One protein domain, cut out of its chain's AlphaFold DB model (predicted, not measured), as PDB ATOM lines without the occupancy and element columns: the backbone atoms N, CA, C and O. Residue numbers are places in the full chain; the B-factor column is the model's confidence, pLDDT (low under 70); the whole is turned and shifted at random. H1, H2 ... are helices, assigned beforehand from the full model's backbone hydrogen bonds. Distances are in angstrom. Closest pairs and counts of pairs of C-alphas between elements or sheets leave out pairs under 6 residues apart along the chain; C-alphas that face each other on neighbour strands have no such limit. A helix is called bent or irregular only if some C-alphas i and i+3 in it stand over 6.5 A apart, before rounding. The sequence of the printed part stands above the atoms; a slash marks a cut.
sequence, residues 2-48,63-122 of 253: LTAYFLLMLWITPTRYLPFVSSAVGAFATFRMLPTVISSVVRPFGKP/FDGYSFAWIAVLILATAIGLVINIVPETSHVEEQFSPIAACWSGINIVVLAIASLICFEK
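AT A GLANCE: This is residues 2 to 48 and 63 to 122 of the 253 residues of an uncharacterized protein of Rhizobium sullae (UniProt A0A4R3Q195). The longest helix by residues, H2, is bent, and its first arm H2a crosses the open end of a helical hairpin made by H3 and H4, which run side by side. H1 lies beyond the start of H2a and the second arm H2b beyond its end; neither touches a helix, and the whole is loose, with a radius of gyration of the C-alphas of 17.5 A. The printed part has 107 residues with four named helices, H1 to H4 in chain order, and no named strand: all helix. The C-alphas span 53 by 37 by 31 A.

HOW THE PARTS SIT: H2, residues 19 to 42, was assigned as one helix by its hydrogen bonds but is bent: C-alphas 32 and 35 are 6.9 A apart, and its arms H2a, residues 19 to 32, and H2b, residues 35 to 42, stand at a steep tilt of 64 degrees. H2a touches H4, residues 99 to 119, with residues 111 to 119 of H4 alone; the closest C-alphas, of Ala 24 and Ala 115, are 4.7 A apart, at a steep tilt of 65 degrees, the same way. Residues 28 to 32 of H2a touch residues 67 to 70 of H3, residues 65 to 86, closest at the C-alphas of Phe 31 and Ser 67, 6.0 A, at a steep tilt of 61 degrees, opposite ways. H3 and H4 form the hairpin, at a shallow tilt of 17 degrees, opposite ways, closest at the C-alphas of Phe 68 and Ser 116, 5.7 A. H1, residues 2 to 12, is close to H2a but not clearly touching, closest at the C-alphas of Phe 6 and Pro 19, 6.4 A. H2b is apart from H1, H3 and H4. Every O i to N i+4 pair is within hydrogen-bond range in H1, H2b, H3 and H4; in H2a 9 of 10 are.

IN THESE COORDINATES: H2a begins at C-alpha 19, (212.059, 202.938, 132.847), and is 20.7 A long; H2b is 10.5 A. H3 is 30.8 A and H4 30.6 A, ending at C-alpha 119, (217.506, 186.612, 139.748). H1 is 15.2 A, from C-alpha 2 at (208.736, 211.282, 137.804).

THE WHOLE: The C-alphas of Pro 48 and Glu 89, 53.7 A, are the two farthest apart. Residues 49 to 62 are not printed, and C-alphas 48 and 63 are 27.4 A apart across this cut, in the link from H2 to H3. The link from H3 to H4 is long, 12 residues; that from H1 to H2 is short. Residues 11 to 16 stand free. Mean pLDDT of the printed part is 74.7, and 26 residues are under 70, among them residues 86 to 97.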
ATOM      1  N   LEU A   2     208.286 212.590 138.322       65.56
ATOM      2  CA  LEU A   2     208.736 211.282 137.804       65.56
ATOM      3  C   LEU A   2     208.526 211.099 136.289       65.56
ATOM      4  O   LEU A   2     209.396 210.596 135.588       65.56
ATOM      5  N   THR A   3     207.384 211.556 135.774       70.12
ATOM      6  CA  THR A   3     207.078 211.545 134.337       70.12
ATOM      7  C   THR A   3     208.074 212.383 133.543       70.12
ATOM      8  O   THR A   3     208.580 211.924 132.527       70.12
ATOM      9  N   ALA A   4     208.423 213.568 134.048       75.94
ATOM     10  CA  ALA A   4     209.447 214.424 133.454       75.94
ATOM     11  C   ALA A   4     210.832 213.756 133.472       75.94
ATOM     12  O   ALA A   4     211.525 213.777 132.462       75.94
ATOM     13  N   TYR A   5     211.200 213.091 134.573       77.38
ATOM     14  CA  TYR A   5     212.440 212.316 134.658       77.38
ATOM     15  C   TYR A   5     212.474 211.159 133.650       77.38
ATOM     16  O   TYR A   5     213.468 210.982 132.950       77.38
ATOM     17  N   PHE A   6     211.386 210.393 133.521       76.12
ATOM     18  CA  PHE A   6     211.318 209.304 132.547       76.12
ATOM     19  C   PHE A   6     211.363 209.807 131.113       76.12
ATOM     20  O   PHE A   6     212.085 209.223 130.313       76.12
ATOM     21  N   LEU A   7     210.654 210.890 130.794       75.62
ATOM     22  CA  LEU A   7     210.700 211.516 129.473       75.62
ATOM     23  C   LEU A   7     212.101 212.042 129.152       75.62
ATOM     24  O   LEU A   7     212.585 211.830 128.046       75.62
ATOM     25  N   LEU A   8     212.784 212.643 130.128       79.62
ATOM     26  CA  LEU A   8     214.159 213.111 129.982       79.62
ATOM     27  C   LEU A   8     215.137 211.946 129.770       79.62
ATOM     28  O   LEU A   8     215.956 211.996 128.860       79.62
ATOM     29  N   MET A   9     215.018 210.861 130.538       73.06
ATOM     30  CA  MET A   9     215.834 209.653 130.348       73.06
ATOM     31  C   MET A   9     215.547 208.952 129.012       73.06
ATOM     32  O   MET A   9     216.466 208.475 128.347       73.06
ATOM     33  N   LEU A  10     214.284 208.921 128.581       74.19
ATOM     34  CA  LEU A  10     213.887 208.437 127.257       74.19
ATOM     35  C   LEU A  10     214.456 209.315 126.137       74.19
ATOM     36  O   LEU A  10     214.789 208.787 125.082       74.19
ATOM     37  N   TRP A  11     214.590 210.620 126.365       76.69
ATOM     38  CA  TRP A  11     215.163 211.553 125.398       76.69
ATOM     39  C   TRP A  11     216.691 211.440 125.306       76.69
ATOM     40  O   TRP A  11     217.232 211.397 124.205       76.69
ATOM     41  N   ILE A  12     217.389 211.316 126.440       77.19
ATOM     42  CA  ILE A  12     218.858 211.203 126.484       77.19
ATOM     43  C   ILE A  12     219.332 209.810 126.051       77.19
ATOM     44  O   ILE A  12     220.390 209.675 125.440       77.19
ATOM     45  N   THR A  13     218.591 208.749 126.378       70.25
ATOM     46  CA  THR A  13     219.025 207.366 126.110       70.25
ATOM     47  C   THR A  13     217.911 206.506 125.496       70.25
ATOM     48  O   THR A  13     217.551 205.452 126.038       70.25
ATOM     49  N   PRO A  14     217.378 206.898 124.323       58.94
ATOM     50  CA  PRO A  14     216.169 206.309 123.748       58.94
ATOM     51  C   PRO A  14     216.303 204.820 123.436       58.94
ATOM     52  O   PRO A  14     215.321 204.088 123.530       58.94
ATOM     53  N   THR A  15     217.496 204.339 123.091       59.53
ATOM     54  CA  THR A  15     217.711 202.942 122.686       59.53
ATOM     55  C   THR A  15     218.111 202.011 123.831       59.53
ATOM     56  O   THR A  15     218.037 200.793 123.676       59.53
ATOM     57  N   ARG A  16     218.491 202.549 125.003       61.59
ATOM     58  CA  ARG A  16     219.053 201.748 126.113       61.59
ATOM     59  C   ARG A  16     218.323 201.893 127.448       61.59
ATOM     60  O   ARG A  16     218.550 201.068 128.328       61.59
ATOM     61  N   TYR A  17     217.434 202.877 127.601       62.22
ATOM     62  CA  TYR A  17     216.656 203.061 128.826       62.22
ATOM     63  C   TYR A  17     215.229 202.518 128.689       62.22
ATOM     64  O   TYR A  17     214.448 202.925 127.825       62.22
ATOM     65  N   LEU A  18     214.884 201.590 129.576       70.62
ATOM     66  CA  LEU A  18     213.533 201.081 129.785       70.62
ATOM     67  C   LEU A  18     213.166 201.414 131.235       70.62
ATOM     68  O   LEU A  18     213.739 200.783 132.117       70.62
ATOM     69  N   PRO A  19     212.257 202.369 131.510       67.75
ATOM     70  CA  PRO A  19     212.059 202.938 132.847       67.75
ATOM     71  C   PRO A  19     211.927 201.895 133.961       67.75
ATOM     72  O   PRO A  19     212.709 201.894 134.904       67.75
ATOM     73  N   PHE A  20     211.020 200.930 133.802       69.12
ATOM     74  CA  PHE A  20     210.798 199.888 134.807       69.12
ATOM     75  C   PHE A  20     211.929 198.855 134.875       69.12
ATOM     76  O   PHE A  20     212.295 198.411 135.960       69.12
ATOM     77  N   VAL A  21     212.515 198.489 133.732       69.62
ATOM     78  CA  VAL A  21     213.607 197.502 133.680       69.62
ATOM     79  C   VAL A  21     214.886 198.090 134.268       69.62
ATOM     80  O   VAL A  21     215.579 197.416 135.017       69.62
ATOM     81  N   SER A  22     215.192 199.354 133.980       72.06
ATOM     82  CA  SER A  22     216.369 200.039 134.508       72.06
ATOM     83  C   SER A  22     216.263 200.237 136.018       72.06
ATOM     84  O   SER A  22     217.236 199.966 136.720       72.06
ATOM     85  N   SER A  23     215.083 200.607 136.529       76.12
ATOM     86  CA  SER A  23     214.827 200.645 137.972       76.12
ATOM     87  C   SER A  23     214.963 199.264 138.621       76.12
ATOM     88  O   SER A  23     215.584 199.153 139.673       76.12
ATOM     89  N   ALA A  24     214.462 198.200 137.983       76.62
ATOM     90  CA  ALA A  24     214.588 196.834 138.495       76.62
ATOM     91  C   ALA A  24     216.040 196.326 138.496       76.62
ATOM     92  O   ALA A  24     216.469 195.695 139.458       76.62
ATOM     93  N   VAL A  25     216.820 196.637 137.454       76.06
ATOM     94  CA  VAL A  25     218.261 196.334 137.391       76.06
ATOM     95  C   VAL A  25     219.015 197.079 138.489       76.06
ATOM     96  O   VAL A  25     219.867 196.487 139.147       76.06
ATOM     97  N   GLY A  26     218.683 198.354 138.717       74.06
ATOM     98  CA  GLY A  26     219.227 199.139 139.823       74.06
ATOM     99  C   GLY A  26     218.927 198.495 141.175       74.06
ATOM    100  O   GLY A  26     219.853 198.240 141.938       74.06
ATOM    101  N   ALA A  27     217.662 198.145 141.429       76.88
ATOM    102  CA  ALA A  27     217.239 197.486 142.665       76.88
ATOM    103  C   ALA A  27     217.955 196.142 142.882       76.88
ATOM    104  O   ALA A  27     218.474 195.886 143.965       76.88
ATOM    105  N   PHE A  28     218.054 195.312 141.840       77.94
ATOM    106  CA  PHE A  28     218.801 194.056 141.887       77.94
ATOM    107  C   PHE A  28     220.286 194.281 142.226       77.94
ATOM    108  O   PHE A  28     220.834 193.616 143.105       77.94
ATOM    109  N   ALA A  29     220.935 195.259 141.584       75.25
ATOM    110  CA  ALA A  29     222.328 195.601 141.863       75.25
ATOM    111  C   ALA A  29     222.530 196.104 143.302       75.25
ATOM    112  O   ALA A  29     223.558 195.800 143.914       75.25
ATOM    113  N   THR A  30     221.553 196.823 143.866       78.62
ATOM    114  CA  THR A  30     221.602 197.298 145.251       78.62
ATOM    115  C   THR A  30     221.744 196.140 146.232       78.62
ATOM    116  O   THR A  30     222.651 196.198 147.050       78.62
ATOM    117  N   PHE A  31     220.965 195.057 146.141       74.81
ATOM    118  CA  PHE A  31     221.072 193.943 147.106       74.81
ATOM    119  C   PHE A  31     222.457 193.291 147.135       74.81
ATOM    120  O   PHE A  31     222.950 192.915 148.199       74.81
ATOM    121  N   ARG A  32     223.116 193.215 145.978       71.94
ATOM    122  CA  ARG A  32     224.457 192.636 145.850       71.94
ATOM    123  C   ARG A  32     225.565 193.589 146.299       71.94
ATOM    124  O   ARG A  32     226.573 193.156 146.856       71.94
ATOM    125  N   MET A  33     225.400 194.883 146.039       75.56
ATOM    126  CA  MET A  33     226.422 195.895 146.319       75.56
ATOM    127  C   MET A  33     226.284 196.503 147.716       75.56
ATOM    128  O   MET A  33     227.288 196.921 148.282       75.56
ATOM    129  N   LEU A  34     225.086 196.511 148.305       79.88
ATOM    130  CA  LEU A  34     224.787 197.137 149.594       79.88
ATOM    131  C   LEU A  34     225.703 196.647 150.729       79.88
ATOM    132  O   LEU A  34     226.262 197.503 151.416       79.88
ATOM    133  N   PRO A  35     225.973 195.334 150.904       75.69
ATOM    134  CA  PRO A  35     226.909 194.880 151.934       75.69
ATOM    135  C   PRO A  35     228.325 195.421 151.715       75.69
ATOM    136  O   PRO A  35     229.026 195.764 152.667       75.69
ATOM    137  N   THR A  36     228.745 195.526 150.453       75.94
ATOM    138  CA  THR A  36     230.057 196.061 150.071       75.94
ATOM    139  C   THR A  36     230.131 197.563 150.329       75.94
ATOM    140  O   THR A  36     231.121 198.023 150.886       75.94
ATOM    141  N   VAL A  37     229.071 198.310 150.008       79.94
ATOM    142  CA  VAL A  37     228.974 199.756 150.251       79.94
ATOM    143  C   VAL A  37     228.990 200.058 151.751       79.94
ATOM    144  O   VAL A  37     229.779 200.890 152.199       79.94
ATOM    145  N   ILE A  38     228.198 199.338 152.552       82.94
ATOM    146  CA  ILE A  38     228.209 199.472 154.019       82.94
ATOM    147  C   ILE A  38     229.603 199.134 154.559       82.94
ATOM    148  O   ILE A  38     230.169 199.895 155.342       82.94
ATOM    149  N   SER A  39     230.205 198.036 154.091       78.81
ATOM    150  CA  SER A  39     231.560 197.653 154.490       78.81
ATOM    151  C   SER A  39     232.601 198.714 154.126       78.81
ATOM    152  O   SER A  39     233.538 198.893 154.901       78.81
ATOM    153  N   SER A  40     232.473 199.403 152.988       80.06
ATOM    154  CA  SER A  40     233.407 200.461 152.588       80.06
ATOM    155  C   SER A  40     233.217 201.757 153.372       80.06
ATOM    156  O   SER A  40     234.194 202.454 153.608       80.06
ATOM    157  N   VAL A  41     231.997 202.069 153.819       85.75
ATOM    158  CA  VAL A  41     231.753 203.225 154.699       85.75
ATOM    159  C   VAL A  41     232.316 202.961 156.096       85.75
ATOM    160  O   VAL A  41     232.982 203.821 156.663       85.75
ATOM    161  N   VAL A  42     232.096 201.759 156.643       86.69
ATOM    162  CA  VAL A  42     232.535 201.406 158.005       86.69
ATOM    163  C   VAL A  42     234.038 201.104 158.070       86.69
ATOM    164  O   VAL A  42     234.692 201.425 159.060       86.69
ATOM    165  N   ARG A  43     234.611 200.469 157.037       81.81
ATOM    166  CA  ARG A  43     236.044 200.126 156.952       81.81
ATOM    167  C   ARG A  43     236.579 200.334 155.527       81.81
ATOM    168  O   ARG A  43     236.794 199.348 154.814       81.81
ATOM    169  N   PRO A  44     236.863 201.585 155.121       75.12
ATOM    170  CA  PRO A  44     237.258 201.919 153.747       75.12
ATOM    171  C   PRO A  44     238.539 201.222 153.271       75.12
ATOM    172  O   PRO A  44     238.653 200.902 152.092       75.12
ATOM    173  N   PHE A  45     239.469 200.910 154.182       73.62
ATOM    174  CA  PHE A  45     240.752 200.262 153.866       73.62
ATOM    175  C   PHE A  45     240.844 198.800 154.343       73.62
ATOM    176  O   PHE A  45     241.918 198.207 154.344       73.62
ATOM    177  N   GLY A  46     239.731 198.205 154.790       66.06
ATOM    178  CA  GLY A  46     239.743 196.915 155.492       66.06
ATOM    179  C   GLY A  46     239.710 195.667 154.604       66.06
ATOM    180  O   GLY A  46     239.938 194.570 155.109       66.06
ATOM    181  N   LYS A  47     239.402 195.791 153.306       66.19
ATOM    182  CA  LYS A  47     239.356 194.648 152.380       66.19
ATOM    183  C   LYS A  47     240.339 194.859 151.226       66.19
ATOM    184  O   LYS A  47     240.144 195.799 150.459       66.19
ATOM    185  N   PRO A  48     241.365 194.001 151.067       66.44
ATOM    186  CA  PRO A  48     242.259 194.093 149.923       66.44
ATOM    187  C   PRO A  48     241.463 193.880 148.633       66.44
ATOM    188  O   PRO A  48     240.545 193.053 148.589       66.44
ATOM    189  N   PHE A  63     221.047 180.356 140.206       67.50
ATOM    190  CA  PHE A  63     219.925 181.051 140.826       67.50
ATOM    191  C   PHE A  63     220.462 181.859 142.017       67.50
ATOM    192  O   PHE A  63     220.995 181.278 142.966       67.50
ATOM    193  N   ASP A  64     220.349 183.190 141.968       71.75
ATOM    194  CA  ASP A  64     220.754 184.057 143.079       71.75
ATOM    195  C   ASP A  64     219.673 184.045 144.167       71.75
ATOM    196  O   ASP A  64     218.866 184.969 144.303       71.75
ATOM    197  N   GLY A  65     219.638 182.948 144.928       72.94
ATOM    198  CA  GLY A  65     218.660 182.734 145.992       72.94
ATOM    199  C   GLY A  65     218.753 183.754 147.126       72.94
ATOM    200  O   GLY A  65     217.743 184.047 147.759       72.94
ATOM    201  N   TYR A  66     219.934 184.338 147.354       77.31
ATOM    202  CA  TYR A  66     220.127 185.365 148.376       77.31
ATOM    203  C   TYR A  66     219.439 186.675 147.985       77.31
ATOM    204  O   TYR A  66     218.628 187.200 148.752       77.31
ATOM    205  N   SER A  67     219.707 187.182 146.777       77.88
ATOM    206  CA  SER A  67     219.036 188.386 146.272       77.88
ATOM    207  C   SER A  67     217.532 188.157 146.121       77.88
ATOM    208  O   SER A  67     216.737 189.023 146.490       77.88
ATOM    209  N   PHE A  68     217.125 186.970 145.660       82.31
ATOM    210  CA  PHE A  68     215.715 186.604 145.542       82.31
ATOM    211  C   PHE A  68     214.986 186.627 146.892       82.31
ATOM    212  O   PHE A  68     213.897 187.190 146.974       82.31
ATOM    213  N   ALA A  69     215.578 186.071 147.955       84.25
ATOM    214  CA  ALA A  69     214.963 186.048 149.282       84.25
ATOM    215  C   ALA A  69     214.704 187.463 149.821       84.25
ATOM    216  O   ALA A  69     213.602 187.752 150.286       84.25
ATOM    217  N   TRP A  70     215.674 188.373 149.697       83.69
ATOM    218  CA  TRP A  70     215.505 189.768 150.119       83.69
ATOM    219  C   TRP A  70     214.448 190.512 149.304       83.69
ATOM    220  O   TRP A  70     213.626 191.234 149.871       83.69
ATOM    221  N   ILE A  71     214.426 190.303 147.987       84.19
ATOM    222  CA  ILE A  71     213.395 190.873 147.114       84.19
ATOM    223  C   ILE A  71     212.011 190.344 147.514       84.19
ATOM    224  O   ILE A  71     211.076 191.132 147.637       84.19
ATOM    225  N   ALA A  72     211.877 189.043 147.779       85.00
ATOM    226  CA  ALA A  72     210.620 188.428 148.199       85.00
ATOM    227  C   ALA A  72     210.124 188.972 149.550       85.00
ATOM    228  O   ALA A  72     208.943 189.292 149.681       85.00
ATOM    229  N   VAL A  73     211.021 189.152 150.526       88.19
ATOM    230  CA  VAL A  73     210.693 189.766 151.826       88.19
ATOM    231  C   VAL A  73     210.175 191.191 151.645       88.19
ATOM    232  O   VAL A  73     209.180 191.560 152.262       88.19
ATOM    233  N   LEU A  74     210.795 191.990 150.774       86.38
ATOM    234  CA  LEU A  74     210.349 193.362 150.518       86.38
ATOM    235  C   LEU A  74     209.021 193.426 149.763       86.38
ATOM    236  O   LEU A  74     208.200 194.292 150.064       86.38
ATOM    237  N   ILE A  75     208.777 192.504 148.827       87.38
ATOM    238  CA  ILE A  75     207.464 192.356 148.186       87.38
ATOM    239  C   ILE A  75     206.410 192.055 149.251       87.38
ATOM    240  O   ILE A  75     205.383 192.730 149.291       87.38
ATOM    241  N   LEU A  76     206.679 191.093 150.140       88.62
ATOM    242  CA  LEU A  76     205.751 190.705 151.197       88.62
ATOM    243  C   LEU A  76     205.504 191.853 152.181       88.62
ATOM    244  O   LEU A  76     204.355 192.144 152.489       88.62
ATOM    245  N   ALA A  77     206.549 192.556 152.617       88.25
ATOM    246  CA  ALA A  77     206.425 193.714 153.501       88.25
ATOM    247  C   ALA A  77     205.611 194.850 152.856       88.25
ATOM    248  O   ALA A  77     204.747 195.432 153.508       88.25
ATOM    249  N   THR A  78     205.832 195.128 151.566       85.50
ATOM    250  CA  THR A  78     205.073 196.149 150.821       85.50
ATOM    251  C   THR A  78     203.612 195.730 150.644       85.50
ATOM    252  O   THR A  78     202.712 196.554 150.793       85.50
ATOM    253  N   ALA A  79     203.358 194.447 150.371       85.31
ATOM    254  CA  ALA A  79     202.010 193.904 150.245       85.31
ATOM    255  C   ALA A  79     201.255 193.922 151.583       85.31
ATOM    256  O   ALA A  79     200.110 194.359 151.620       85.31
ATOM    257  N   ILE A  80     201.898 193.520 152.684       85.06
ATOM    258  CA  ILE A  80     201.322 193.585 154.035       85.06
ATOM    259  C   ILE A  80     201.025 195.037 154.409       85.06
ATOM    260  O   ILE A  80     199.917 195.332 154.845       85.06
ATOM    261  N   GLY A  81     201.970 195.954 154.181       81.25
ATOM    262  CA  GLY A  81     201.761 197.382 154.416       81.25
ATOM    263  C   GLY A  81     200.568 197.925 153.628       81.25
ATOM    264  O   GLY A  81     199.750 198.656 154.182       81.25
ATOM    265  N   LEU A  82     200.412 197.515 152.368       82.12
ATOM    266  CA  LEU A  82     199.268 197.893 151.544       82.12
ATOM    267  C   LEU A  82     197.950 197.305 152.071       82.12
ATOM    268  O   LEU A  82     196.966 198.032 152.152       82.12
ATOM    269  N   VAL A  83     197.924 196.030 152.469       79.50
ATOM    270  CA  VAL A  83     196.730 195.380 153.042       79.50
ATOM    271  C   VAL A  83     196.308 196.055 154.347       79.50
ATOM    272  O   VAL A  83     195.135 196.375 154.494       79.50
ATOM    273  N   ILE A  84     197.250 196.348 155.247       75.81
ATOM    274  CA  ILE A  84     196.981 197.055 156.511       75.81
ATOM    275  C   ILE A  84     196.369 198.437 156.253       75.81
ATOM    276  O   ILE A  84     195.462 198.841 156.972       75.81
ATOM    277  N   ASN A  85     196.842 199.148 155.224       71.50
ATOM    278  CA  ASN A  85     196.329 200.471 154.861       71.50
ATOM    279  C   ASN A  85     194.988 200.421 154.106       71.50
ATOM    280  O   ASN A  85     194.229 201.380 154.167       71.50
ATOM    281  N   ILE A  86     194.697 199.340 153.374       69.25
ATOM    282  CA  ILE A  86     193.410 199.145 152.682       69.25
ATOM    283  C   ILE A  86     192.318 198.717 153.666       69.25
ATOM    284  O   ILE A  86     191.169 199.118 153.495       69.25
ATOM    285  N   VAL A  87     192.655 197.889 154.661       63.72
ATOM    286  CA  VAL A  87     191.696 197.390 155.651       63.72
ATOM    287  C   VAL A  87     191.417 198.496 156.677       63.72
ATOM    288  O   VAL A  87     192.296 198.808 157.487       63.72
ATOM    289  N   PRO A  88     190.200 199.075 156.682       57.75
ATOM    290  CA  PRO A  88     189.889 200.227 157.523       57.75
ATOM    291  C   PRO A  88     190.001 199.912 159.021       57.75
ATOM    292  O   PRO A  88     190.359 200.789 159.795       57.75
ATOM    293  N   GLU A  89     189.766 198.658 159.423       55.06
ATOM    294  CA  GLU A  89     189.803 198.210 160.827       55.06
ATOM    295  C   GLU A  89     191.218 198.168 161.441       55.06
ATOM    296  O   GLU A  89     191.358 198.163 162.660       55.06
ATOM    297  N   THR A  90     192.276 198.167 160.620       55.66
ATOM    298  CA  THR A  90     193.688 198.194 161.065       55.66
ATOM    299  C   THR A  90     194.399 199.519 160.786       55.66
ATOM    300  O   THR A  90     195.555 199.694 161.192       55.66
ATOM    301  N   SER A  91     193.734 200.463 160.112       52.47
ATOM    302  CA  SER A  91     194.307 201.774 159.808       52.47
ATOM    303  C   SER A  91     194.398 202.617 161.079       52.47
ATOM    304  O   SER A  91     193.390 203.033 161.635       52.47
ATOM    305  N   HIS A  92     195.621 202.895 161.533       54.53
ATOM    306  CA  HIS A  92     195.878 203.807 162.658       54.53
ATOM    307  C   HIS A  92     195.832 205.293 162.257       54.53
ATOM    308  O   HIS A  92     196.085 206.161 163.089       54.53
ATOM    309  N   VAL A  93     195.547 205.594 160.986       57.31
ATOM    310  CA  VAL A  93     195.470 206.961 160.466       57.31
ATOM    311  C   VAL A  93     194.010 207.245 160.116       57.31
ATOM    312  O   VAL A  93     193.465 206.646 159.190       57.31
ATOM    313  N   GLU A  94     193.379 208.139 160.884       55.03
ATOM    314  CA  GLU A  94     191.999 208.622 160.679       55.03
ATOM    315  C   GLU A  94     191.835 209.413 159.364       55.03
ATOM    316  O   GLU A  94     190.720 209.631 158.888       55.03
ATOM    317  N   GLU A  95     192.942 209.813 158.731       54.38
ATOM    318  CA  GLU A  95     192.952 210.569 157.485       54.38
ATOM    319  C   GLU A  95     193.073 209.660 156.254       54.38
ATOM    320  O   GLU A  95     194.114 209.071 155.972       54.38
ATOM    321  N   GLN A  96     191.959 209.582 155.523       57.53
ATOM    322  CA  GLN A  96     191.826 209.370 154.080       57.53
ATOM    323  C   GLN A  96     192.975 208.584 153.419       57.53
ATOM    324  O   GLN A  96     193.992 209.154 153.026       57.53
ATOM    325  N   PHE A  97     192.758 207.273 153.240       62.66
ATOM    326  CA  PHE A  97     193.562 206.381 152.397       62.66
ATOM    327  C   PHE A  97     194.223 207.145 151.245       62.66
ATOM    328  O   PHE A  97     193.528 207.623 150.349       62.66
ATOM    329  N   SER A  98     195.550 207.299 151.277       70.31
ATOM    330  CA  SER A  98     196.243 208.097 150.268       70.31
ATOM    331  C   SER A  98     196.357 207.288 148.972       70.31
ATOM    332  O   SER A  98     197.188 206.373 148.892       70.31
ATOM    333  N   PRO A  99     195.589 207.613 147.911       74.81
ATOM    334  CA  PRO A  99     195.667 206.884 146.644       74.81
ATOM    335  C   PRO A  99     197.069 206.983 146.024       74.81
ATOM    336  O   PRO A  99     197.486 206.102 145.269       74.81
ATOM    337  N   ILE A 100     197.834 208.021 146.388       77.38
ATOM    338  CA  ILE A 100     199.230 208.185 145.981       77.38
ATOM    339  C   ILE A 100     200.113 207.075 146.572       77.38
ATOM    340  O   ILE A 100     200.929 206.502 145.852       77.38
ATOM    341  N   ALA A 101     199.937 206.737 147.853       77.69
ATOM    342  CA  ALA A 101     200.746 205.734 148.545       77.69
ATOM    343  C   ALA A 101     200.435 204.321 148.035       77.69
ATOM    344  O   ALA A 101     201.347 203.515 147.826       77.69
ATOM    345  N   ALA A 102     199.161 204.047 147.745       80.25
ATOM    346  CA  ALA A 102     198.734 202.800 147.118       80.25
ATOM    347  C   ALA A 102     199.322 202.637 145.707       80.25
ATOM    348  O   ALA A 102     199.872 201.584 145.378       80.25
ATOM    349  N   CYS A 103     199.286 203.701 144.898       81.56
ATOM    350  CA  CYS A 103     199.891 203.717 143.566       81.56
ATOM    351  C   CYS A 103     201.406 203.441 143.624       81.56
ATOM    352  O   CYS A 103     201.914 202.585 142.898       81.56
ATOM    353  N   TRP A 104     202.124 204.094 144.544       81.62
ATOM    354  CA  TRP A 104     203.560 203.877 144.748       81.62
ATOM    355  C   TRP A 104     203.902 202.467 145.227       81.62
ATOM    356  O   TRP A 104     204.857 201.866 144.734       81.62
ATOM    357  N   SER A 105     203.103 201.919 146.138       83.56
ATOM    358  CA  SER A 105     203.256 200.539 146.605       83.56
ATOM    359  C   SER A 105     203.080 199.548 145.452       83.56
ATOM    360  O   SER A 105     203.889 198.635 145.298       83.56
ATOM    361  N   GLY A 106     202.098 199.780 144.572       83.88
ATOM    362  CA  GLY A 106     201.903 198.992 143.353       83.88
ATOM    363  C   GLY A 106     203.103 199.051 142.402       83.88
ATOM    364  O   GLY A 106     203.585 198.010 141.954       83.88
ATOM    365  N   ILE A 107     203.640 200.246 142.135       82.94
ATOM    366  CA  ILE A 107     204.841 200.413 141.296       82.94
ATOM    367  C   ILE A 107     206.041 199.675 141.907       82.94
ATOM    368  O   ILE A 107     206.751 198.972 141.187       82.94
ATOM    369  N   ASN A 108     206.251 199.787 143.221       85.12
ATOM    370  CA  ASN A 108     207.336 199.094 143.920       85.12
ATOM    371  C   ASN A 108     207.211 197.574 143.800       85.12
ATOM    372  O   ASN A 108     208.199 196.910 143.486       85.12
ATOM    373  N   ILE A 109     206.006 197.025 143.970       85.00
ATOM    374  CA  ILE A 109     205.747 195.592 143.782       85.00
ATOM    375  C   ILE A 109     206.083 195.168 142.348       85.00
ATOM    376  O   ILE A 109     206.759 194.160 142.160       85.00
ATOM    377  N   VAL A 110     205.686 195.945 141.333       83.94
ATOM    378  CA  VAL A 110     206.004 195.644 139.924       83.94
ATOM    379  C   VAL A 110     207.514 195.665 139.670       83.94
ATOM    380  O   VAL A 110     208.046 194.750 139.042       83.94
ATOM    381  N   VAL A 111     208.228 196.677 140.169       83.12
ATOM    382  CA  VAL A 111     209.687 196.788 140.005       83.12
ATOM    383  C   VAL A 111     210.412 195.640 140.712       83.12
ATOM    384  O   VAL A 111     211.299 195.027 140.117       83.12
ATOM    385  N   LEU A 112     210.016 195.306 141.943       84.31
ATOM    386  CA  LEU A 112     210.578 194.184 142.698       84.31
ATOM    387  C   LEU A 112     210.258 192.838 142.036       84.31
ATOM    388  O   LEU A 112     211.124 191.968 141.975       84.31
ATOM    389  N   ALA A 113     209.064 192.674 141.464       81.56
ATOM    390  CA  ALA A 113     208.718 191.486 140.693       81.56
ATOM    391  C   ALA A 113     209.625 191.342 139.459       81.56
ATOM    392  O   ALA A 113     210.196 190.273 139.244       81.56
ATOM    393  N   ILE A 114     209.854 192.417 138.696       80.94
ATOM    394  CA  ILE A 114     210.815 192.402 137.580       80.94
ATOM    395  C   ILE A 114     212.232 192.080 138.086       80.94
ATOM    396  O   ILE A 114     212.926 191.279 137.462       80.94
ATOM    397  N   ALA A 115     212.660 192.638 139.223       81.50
ATOM    398  CA  ALA A 115     213.968 192.345 139.817       81.50
ATOM    399  C   ALA A 115     214.105 190.867 140.231       81.50
ATOM    400  O   ALA A 115     215.146 190.251 139.996       81.50
ATOM    401  N   SER A 116     213.042 190.253 140.759       80.75
ATOM    402  CA  SER A 116     213.020 188.816 141.062       80.75
ATOM    403  C   SER A 116     213.180 187.958 139.799       80.75
ATOM    404  O   SER A 116     213.908 186.970 139.813       80.75
ATOM    405  N   LEU A 117     212.606 188.381 138.662       76.94
ATOM    406  CA  LEU A 117     212.773 187.706 137.367       76.94
ATOM    407  C   LEU A 117     214.202 187.802 136.813       76.94
ATOM    408  O   LEU A 117     214.602 186.955 136.010       76.94
ATOM    409  N   ILE A 118     214.964 188.822 137.216       76.12
ATOM    410  CA  ILE A 118     216.388 188.960 136.883       76.12
ATOM    411  C   ILE A 118     217.229 187.954 137.682       76.12
ATOM    412  O   ILE A 118     218.192 187.426 137.131       76.12
ATOM    413  N   CYS A 119     216.831 187.623 138.919       72.19
ATOM    414  CA  CYS A 119     217.506 186.612 139.748       72.19
ATOM    415  C   CYS A 119     217.507 185.219 139.091       72.19
ATOM    416  O   CYS A 119     218.388 184.401 139.350       72.19
ATOM    417  N   PHE A 120     216.536 184.956 138.209       71.75
ATOM    418  CA  PHE A 120     216.534 183.799 137.319       71.75
ATOM    419  C   PHE A 120     217.388 184.097 136.079       71.75
ATOM    420  O   PHE A 120     216.887 184.390 134.983       71.75
ATOM    421  N   GLU A 121     218.709 184.052 136.250       64.69
ATOM    422  CA  GLU A 121     219.647 184.255 135.152       64.69
ATOM    423  C   GLU A 121     219.595 183.045 134.198       64.69
ATOM    424  O   GLU A 121     219.957 181.919 134.540       64.69
ATOM    425  N   LYS A 122     219.098 183.257 132.970       56.03
ATOM    426  CA  LYS A 122     219.211 182.255 131.896       56.03
ATOM    427  C   LYS A 122     220.694 182.154 131.526       56.03
ATOM    428  O   LYS A 122     221.301 183.220 131.413       56.03
TER     429      LYS A 122